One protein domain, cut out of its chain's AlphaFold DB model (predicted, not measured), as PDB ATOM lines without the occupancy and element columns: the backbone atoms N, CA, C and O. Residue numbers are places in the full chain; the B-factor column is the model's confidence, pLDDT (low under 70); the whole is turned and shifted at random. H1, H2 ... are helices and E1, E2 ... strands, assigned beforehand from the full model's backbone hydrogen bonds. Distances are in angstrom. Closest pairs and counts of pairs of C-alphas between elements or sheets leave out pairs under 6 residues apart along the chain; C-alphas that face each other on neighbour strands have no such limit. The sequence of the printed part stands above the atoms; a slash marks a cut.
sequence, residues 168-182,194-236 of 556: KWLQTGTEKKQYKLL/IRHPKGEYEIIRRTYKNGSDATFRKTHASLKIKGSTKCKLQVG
ATOM      1  N   LYS A 168     145.600 137.754 135.269       88.75
ATOM      2  CA  LYS A 168     146.794 138.491 135.715       88.75
ATOM      3  C   LYS A 168     146.584 139.019 137.135       88.75
ATOM      4  O   LYS A 168     145.864 139.987 137.336       88.75
ATOM      5  N   TRP A 169     147.262 138.443 138.125       90.75
ATOM      6  CA  TRP A 169     147.190 138.921 139.512       90.75
ATOM      7  C   TRP A 169     148.007 140.200 139.719       90.75
ATOM      8  O   TRP A 169     149.235 140.196 139.611       90.75
ATOM      9  N   LEU A 170     147.331 141.291 140.066       92.94
ATOM     10  CA  LEU A 170     147.936 142.587 140.352       92.94
ATOM     11  C   LEU A 170     148.082 142.756 141.864       92.94
ATOM     12  O   LEU A 170     147.122 142.582 142.617       92.94
ATOM     13  N   GLN A 171     149.288 143.090 142.330       91.69
ATOM     14  CA  GLN A 171     149.497 143.411 143.739       91.69
ATOM     15  C   GLN A 171     148.715 144.684 144.057       91.69
ATOM     16  O   GLN A 171     148.964 145.731 143.457       91.69
ATOM     17  N   THR A 172     147.781 144.613 145.002       82.62
ATOM     18  CA  THR A 172     147.135 145.826 145.490       82.62
ATOM     19  C   THR A 172     148.197 146.611 146.236       82.62
ATOM     20  O   THR A 172     148.842 146.062 147.130       82.62
ATOM     21  N   GLY A 173     148.403 147.879 145.878       81.75
ATOM     22  CA  GLY A 173     149.397 148.777 146.483       81.75
ATOM     23  C   GLY A 173     149.216 149.044 147.983       81.75
ATOM     24  O   GLY A 173     149.789 149.988 148.504       81.75
ATOM     25  N   THR A 174     148.424 148.228 148.683       72.69
ATOM     26  CA  THR A 174     148.362 148.161 150.138       72.69
ATOM     27  C   THR A 174     149.760 148.112 150.732       72.69
ATOM     28  O   THR A 174     150.578 147.259 150.371       72.69
ATOM     29  N   GLU A 175     149.995 149.029 151.665       68.38
ATOM     30  CA  GLU A 175     151.247 149.136 152.387       68.38
ATOM     31  C   GLU A 175     151.602 147.819 153.072       68.38
ATOM     32  O   GLU A 175     150.756 147.051 153.547       68.38
ATOM     33  N   LYS A 176     152.904 147.550 153.099       67.62
ATOM     34  CA  LYS A 176     153.466 146.353 153.701       67.62
ATOM     35  C   LYS A 176     153.175 146.356 155.205       67.62
ATOM     36  O   LYS A 176     153.882 147.010 155.965       67.62
ATOM     37  N   LYS A 177     152.201 145.556 155.643       71.50
ATOM     38  CA  LYS A 177     151.980 145.309 157.073       71.50
ATOM     39  C   LYS A 177     153.046 144.349 157.596       71.50
ATOM     40  O   LYS A 177     153.252 143.278 157.019       71.50
ATOM     41  N   GLN A 178     153.735 144.766 158.654       66.81
ATOM     42  CA  GLN A 178     154.750 143.978 159.345       66.81
ATOM     43  C   GLN A 178     154.198 143.580 160.705       66.81
ATOM     44  O   GLN A 178     153.805 144.441 161.488       66.81
ATOM     45  N   TYR A 179     154.180 142.283 160.978       72.69
ATOM     46  CA  TYR A 179     153.786 141.773 162.284       72.69
ATOM     47  C   TYR A 179     155.030 141.274 163.006       72.69
ATOM     48  O   TYR A 179     155.798 140.483 162.447       72.69
ATOM     49  N   LYS A 180     155.223 141.747 164.241       66.19
ATOM     50  CA  LYS A 180     156.202 141.184 165.166       66.19
ATOM     51  C   LYS A 180     155.522 140.025 165.881       66.19
ATOM     52  O   LYS A 180     154.536 140.232 166.583       66.19
ATOM     53  N   LEU A 181     156.027 138.813 165.682       66.31
ATOM     54  CA  LEU A 181     155.575 137.674 166.473       66.31
ATOM     55  C   LEU A 181     156.125 137.839 167.892       66.31
ATOM     56  O   LEU A 181     157.335 137.743 168.108       66.31
ATOM     57  N   LEU A 182     155.240 138.145 168.840       63.06
ATOM     58  CA  LEU A 182     155.552 138.068 170.260       63.06
ATOM     59  C   LEU A 182     155.424 136.604 170.670       63.06
ATOM     60  O   LEU A 182     154.393 135.977 170.434       63.06
ATOM     61  N   ILE A 194     155.401 128.528 166.445       49.09
ATOM     62  CA  ILE A 194     156.657 128.132 165.792       49.09
ATOM     63  C   ILE A 194     157.817 128.422 166.752       49.09
ATOM     64  O   ILE A 194     158.323 129.543 166.828       49.09
ATOM     65  N   ARG A 195     158.270 127.404 167.491       43.81
ATOM     66  CA  ARG A 195     159.507 127.497 168.278       43.81
ATOM     67  C   ARG A 195     160.707 127.368 167.352       43.81
ATOM     68  O   ARG A 195     160.998 126.288 166.847       43.81
ATOM     69  N   HIS A 196     161.443 128.457 167.162       49.12
ATOM     70  CA  HIS A 196     162.759 128.398 166.542       49.12
ATOM     71  C   HIS A 196     163.744 129.265 167.349       49.12
ATOM     72  O   HIS A 196     163.416 130.402 167.697       49.12
ATOM     73  N   PRO A 197     164.921 128.721 167.723       49.25
ATOM     74  CA  PRO A 197     165.561 129.059 168.996       49.25
ATOM     75  C   PRO A 197     166.130 130.475 169.120       49.25
ATOM     76  O   PRO A 197     166.302 130.924 170.246       49.25
ATOM     77  N   LYS A 198     166.426 131.201 168.035       54.16
ATOM     78  CA  LYS A 198     166.958 132.578 168.104       54.16
ATOM     79  C   LYS A 198     166.629 133.359 166.826       54.16
ATOM     80  O   LYS A 198     167.210 133.076 165.781       54.16
ATOM     81  N   GLY A 199     165.729 134.342 166.896       62.75
ATOM     82  CA  GLY A 199     165.505 135.311 165.814       62.75
ATOM     83  C   GLY A 199     164.169 136.049 165.907       62.75
ATOM     84  O   GLY A 199     163.153 135.450 166.234       62.75
ATOM     85  N   GLU A 200     164.163 137.350 165.599       74.81
ATOM     86  CA  GLU A 200     162.917 138.085 165.363       74.81
ATOM     87  C   GLU A 200     162.312 137.647 164.020       74.81
ATOM     88  O   GLU A 200     162.985 137.662 162.981       74.81
ATOM     89  N   TYR A 201     161.028 137.294 164.026       74.94
ATOM     90  CA  TYR A 201     160.275 136.989 162.815       74.94
ATOM     91  C   TYR A 201     159.499 138.215 162.353       74.94
ATOM     92  O   TYR A 201     158.880 138.920 163.149       74.94
ATOM     93  N   GLU A 202     159.509 138.436 161.046       79.75
ATOM     94  CA  GLU A 202     158.707 139.447 160.379       79.75
ATOM     95  C   GLU A 202     157.779 138.736 159.391       79.75
ATOM     96  O   GLU A 202     158.236 138.148 158.407       79.75
ATOM     97  N   ILE A 203     156.470 138.773 159.645       79.88
ATOM     98  CA  ILE A 203     155.484 138.301 158.668       79.88
ATOM     99  C   ILE A 203     155.165 139.453 157.723       79.88
ATOM    100  O   ILE A 203     154.761 140.534 158.153       79.88
ATOM    101  N   ILE A 204     155.328 139.201 156.427       82.31
ATOM    102  CA  ILE A 204     155.020 140.138 155.354       82.31
ATOM    103  C   ILE A 204     153.780 139.628 154.627       82.31
ATOM    104  O   ILE A 204     153.848 138.616 153.923       82.31
ATOM    105  N   ARG A 205     152.667 140.353 154.768       83.19
ATOM    106  CA  ARG A 205     151.418 140.095 154.042       83.19
ATOM    107  C   ARG A 205     151.363 140.951 152.775       83.19
ATOM    108  O   ARG A 205     151.585 142.159 152.842       83.19
ATOM    109  N   ARG A 206     151.059 140.339 151.630       87.31
ATOM    110  CA  ARG A 206     150.802 141.029 150.355       87.31
ATOM    111  C   ARG A 206     149.468 140.579 149.791       87.31
ATOM    112  O   ARG A 206     149.255 139.382 149.618       87.31
ATOM    113  N   THR A 207     148.603 141.533 149.490       90.06
ATOM    114  CA  THR A 207     147.303 141.259 148.885       90.06
ATOM    115  C   THR A 207     147.391 141.468 147.376       90.06
ATOM    116  O   THR A 207     148.090 142.362 146.893       90.06
ATOM    117  N   TYR A 208     146.716 140.605 146.631       93.00
ATOM    118  CA  TYR A 208     146.613 140.650 145.182       93.00
ATOM    119  C   TYR A 208     145.135 140.629 144.799       93.00
ATOM    120  O   TYR A 208     144.334 139.958 145.450       93.00
ATOM    121  N   LYS A 209     144.795 141.346 143.731       94.88
ATOM    122  CA  LYS A 209     143.501 141.267 143.047       94.88
ATOM    123  C   LYS A 209     143.700 140.593 141.700       94.88
ATOM    124  O   LYS A 209     144.740 140.807 141.067       94.88
ATOM    125  N   ASN A 210     142.749 139.771 141.276       94.50
ATOM    126  CA  ASN A 210     142.762 139.272 139.908       94.50
ATOM    127  C   ASN A 210     142.440 140.449 138.963       94.50
ATOM    128  O   ASN A 210     141.624 141.312 139.278       94.50
ATOM    129  N   GLY A 211     143.180 140.560 137.862       89.62
ATOM    130  CA  GLY A 211     142.995 141.607 136.863       89.62
ATOM    131  C   GLY A 211     141.778 141.374 135.971       89.62
ATOM    132  O   GLY A 211     141.245 142.345 135.448       89.62
ATOM    133  N   SER A 212     141.344 140.119 135.818       90.88
ATOM    134  CA  SER A 212     140.148 139.751 135.052       90.88
ATOM    135  C   SER A 212     138.864 139.961 135.858       90.88
ATOM    136  O   SER A 212     137.844 140.326 135.289       90.88
ATOM    137  N   ASP A 213     138.920 139.778 137.181       90.06
ATOM    138  CA  ASP A 213     137.781 139.984 138.077       90.06
ATOM    139  C   ASP A 213     138.249 140.519 139.443       90.06
ATOM    140  O   ASP A 213     139.019 139.893 140.176       90.06
ATOM    141  N   ALA A 214     137.780 141.723 139.777       87.69
ATOM    142  CA  ALA A 214     138.177 142.458 140.972       87.69
ATOM    143  C   ALA A 214     137.583 141.903 142.280       87.69
ATOM    144  O   ALA A 214     138.011 142.332 143.366       87.69
ATOM    145  N   THR A 215     136.605 140.994 142.194       88.94
ATOM    146  CA  THR A 215     136.009 140.319 143.352       88.94
ATOM    147  C   THR A 215     136.973 139.292 143.941       88.94
ATOM    148  O   THR A 215     137.118 139.241 145.165       88.94
ATOM    149  N   PHE A 216     137.759 138.601 143.106       88.00
ATOM    150  CA  PHE A 216     138.771 137.661 143.582       88.00
ATOM    151  C   PHE A 216     139.975 138.375 144.195       88.00
ATOM    152  O   PHE A 216     140.691 139.171 143.568       88.00
ATOM    153  N   ARG A 217     140.254 138.021 145.448       90.38
ATOM    154  CA  ARG A 217     141.412 138.498 146.200       90.38
ATOM    155  C   ARG A 217     142.193 137.308 146.711       90.38
ATOM    156  O   ARG A 217     141.619 136.355 147.213       90.38
ATOM    157  N   LYS A 218     143.519 137.397 146.656       91.88
ATOM    158  CA  LYS A 218     144.386 136.440 147.346       91.88
ATOM    159  C   LYS A 218     145.400 137.156 148.208       91.88
ATOM    160  O   LYS A 218     145.925 138.214 147.848       91.88
ATOM    161  N   THR A 219     145.701 136.561 149.349       90.25
ATOM    162  CA  THR A 219     146.715 137.056 150.271       90.25
ATOM    163  C   THR A 219     147.898 136.100 150.270       90.25
ATOM    164  O   THR A 219     147.749 134.928 150.579       90.25
ATOM    165  N   HIS A 220     149.099 136.601 149.989       89.50
ATOM    166  CA  HIS A 220     150.328 135.852 150.232       89.50
ATOM    167  C   HIS A 220     150.969 136.342 151.532       89.50
ATOM    168  O   HIS A 220     151.360 137.509 151.641       89.50
ATOM    169  N   ALA A 221     151.107 135.445 152.504       86.94
ATOM    170  CA  ALA A 221     151.916 135.665 153.693       86.94
ATOM    171  C   ALA A 221     153.303 135.044 153.488       86.94
ATOM    172  O   ALA A 221     153.433 133.906 153.042       86.94
ATOM    173  N   SER A 222     154.358 135.798 153.792       84.31
ATOM    174  CA  SER A 222     155.734 135.296 153.766       84.31
ATOM    175  C   SER A 222     156.423 135.586 155.090       84.31
ATOM    176  O   SER A 222     156.354 136.703 155.598       84.31
ATOM    177  N   LEU A 223     157.084 134.574 155.646       83.69
ATOM    178  CA  LEU A 223     157.850 134.687 156.881       83.69
ATOM    179  C   LEU A 223     159.291 135.082 156.545       83.69
ATOM    180  O   LEU A 223     159.988 134.369 155.818       83.69
ATOM    181  N   LYS A 224     159.754 136.219 157.066       81.25
ATOM    182  CA  LYS A 224     161.146 136.657 156.962       81.25
ATOM    183  C   LYS A 224     161.803 136.541 158.333       81.25
ATOM    184  O   LYS A 224     161.358 137.146 159.301       81.25
ATOM    185  N   ILE A 225     162.889 135.781 158.405       81.75
ATOM    186  CA  ILE A 225     163.699 135.671 159.621       81.75
ATOM    187  C   ILE A 225     164.721 136.810 159.598       81.75
ATOM    188  O   ILE A 225     165.599 136.846 158.720       81.75
ATOM    189  N   LYS A 226     164.615 137.763 160.532       68.81
ATOM    190  CA  LYS A 226     165.656 138.783 160.699       68.81
ATOM    191  C   LYS A 226     166.937 138.084 161.158       68.81
ATOM    192  O   LYS A 226     166.931 137.312 162.107       68.81
ATOM    193  N   GLY A 227     168.031 138.320 160.436       67.31
ATOM    194  CA  GLY A 227     169.319 137.658 160.676       67.31
ATOM    195  C   GLY A 227     169.673 136.538 159.695       67.31
ATOM    196  O   GLY A 227     170.813 136.076 159.716       67.31
ATOM    197  N   SER A 228     168.769 136.160 158.777       67.31
ATOM    198  CA  SER A 228     169.137 135.336 157.617       67.31
ATOM    199  C   SER A 228     170.320 135.968 156.875       67.31
ATOM    200  O   SER A 228     170.379 137.192 156.730       67.31
ATOM    201  N   THR A 229     171.234 135.152 156.345       55.00
ATOM    202  CA  THR A 229     172.363 135.594 155.507       55.00
ATOM    203  C   THR A 229     171.897 136.536 154.392       55.00
ATOM    204  O   THR A 229     172.567 137.513 154.081       55.00
ATOM    205  N   LYS A 230     170.672 136.339 153.879       58.50
ATOM    206  CA  LYS A 230     170.028 137.221 152.895       58.50
ATOM    207  C   LYS A 230     169.703 138.627 153.427       58.50
ATOM    208  O   LYS A 230     169.780 139.576 152.660       58.50
ATOM    209  N   CYS A 231     169.343 138.772 154.705       53.75
ATOM    210  CA  CYS A 231     169.164 140.075 155.358       53.75
ATOM    211  C   CYS A 231     170.505 140.755 155.637       53.75
ATOM    212  O   CYS A 231     170.624 141.952 155.411       53.75
ATOM    213  N   LYS A 232     171.521 140.001 156.080       55.94
ATOM    214  CA  LYS A 232     172.867 140.551 156.323       55.94
ATOM    215  C   LYS A 232     173.502 141.093 155.034       55.94
ATOM    216  O   LYS A 232     174.143 142.134 155.059       55.94
ATOM    217  N   LEU A 233     173.212 140.458 153.896       55.47
ATOM    218  CA  LEU A 233     173.622 140.919 152.564       55.47
ATOM    219  C   LEU A 233     172.955 142.232 152.101       55.47
ATOM    220  O   LEU A 233     173.426 142.814 151.132       55.47
ATOM    221  N   GLN A 234     171.879 142.706 152.747       57.72
ATOM    222  CA  GLN A 234     171.210 143.969 152.380       57.72
ATOM    223  C   GLN A 234     171.793 145.203 153.086       57.72
ATOM    224  O   GLN A 234     171.460 146.317 152.697       57.72
ATOM    225  N   VAL A 235     172.632 145.023 154.115       58.03
ATOM    226  CA  VAL A 235     173.117 146.123 154.973       58.03
ATOM    227  C   VAL A 235     174.443 146.719 154.474       58.03
ATOM    228  O   VAL A 235     174.764 147.858 154.795       58.03
ATOM    229  N   GLY A 236     175.203 146.008 153.636       51.19
ATOM    230  CA  GLY A 236     176.397 146.572 153.000       51.19
ATOM    231  C   GLY A 236     176.030 147.436 151.793       51.19
ATOM    232  O   GLY A 236     175.339 146.956 150.899       51.19
TER     233      GLY A 236
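This is residues 168 to 182 and 194 to 236 of the 556 residues of an uncharacterized protein of Strigamia maritima (UniProt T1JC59). What shape is seen first? A long, strongly twisted two-stranded hairpin, E3 and E4, makes the length of the domain, and two short strands, E1 and E2, line the other side of E3, E1 near the hairpin's turn and E2 near its open end. Past that open end residues 229 to 236, with the short helix H1, stick out as a tail. What is it made of? The printed part has 58 residues with four named strands, E1 to E4, followed along the chain by one named helix, H1; the class is mostly strand, and in the branched sheet E3 is the antiparallel neighbour of E1, of E2 and of E4. How compact is it? It is loose, with a radius of gyration of the C-alphas of 14.8 A, and only just flat, with spans of 42 by 29 by 16 A.

Which strand has three neighbours? E3, residues 201 to 210, has E4, residues 217 to 225, on one side, and on the other side E1, residues 169 to 171, and E2, residues 177 to 180. How do E3 and E4 pair? This hairpin is antiparallel at 159 degrees; the C-alphas of Arg 205 and Ala 221 face each other at 4.5 A, and N 204 and O 222 are within hydrogen-bond range at 2.8 A. How are the short strands staggered along E3? E1 is antiparallel to E3 at 131 degrees, beside residues 207 to 210, with N 170 and O 209 within hydrogen-bond range at 2.8 A. E2 is antiparallel to E3 at 155 degrees, beside residues 202 to 204, with N 179 and O 203 at 3.4 A; E1 and E2 are apart. Where is the helix? H1, residues 229 to 232, is not on the sheet and is apart from E1, E2 and E3; it is too short for an O i to N i+4 pair, and its one O i to N i+3 pair is within range.

Where do the long strands run? E3 measures 28.9 A from C-alpha 201 at (160.275, 136.989, 162.815) to C-alpha 210, and E4 measures 26.2 A from C-alpha 217 to C-alpha 225. Where are the short elements? E1 begins at C-alpha 169 at (147.190, 138.921, 139.512) and measures 6.6 A, and E2 measures 10.0 A. H1 measures 5.0 A and ends at C-alpha 232 at (172.867, 140.551, 156.323).

How large is it? The two C-alphas farthest apart, those of Pro 197 and Ser 212, are 43.7 A apart. Where is it cut? Residues 183 to 193 are not printed, in the link from E2 to E3, and C-alphas 182 and 194 are 11.0 A apart. Of the links that are printed whole, E1 to E2 and E4 to H1 are tight and E3 to E4 is short. Where is confidence low? The mean pLDDT of the printed part is 75.0, and 23 residues are under 70, among them residues 194 to 199 and 226 to 236.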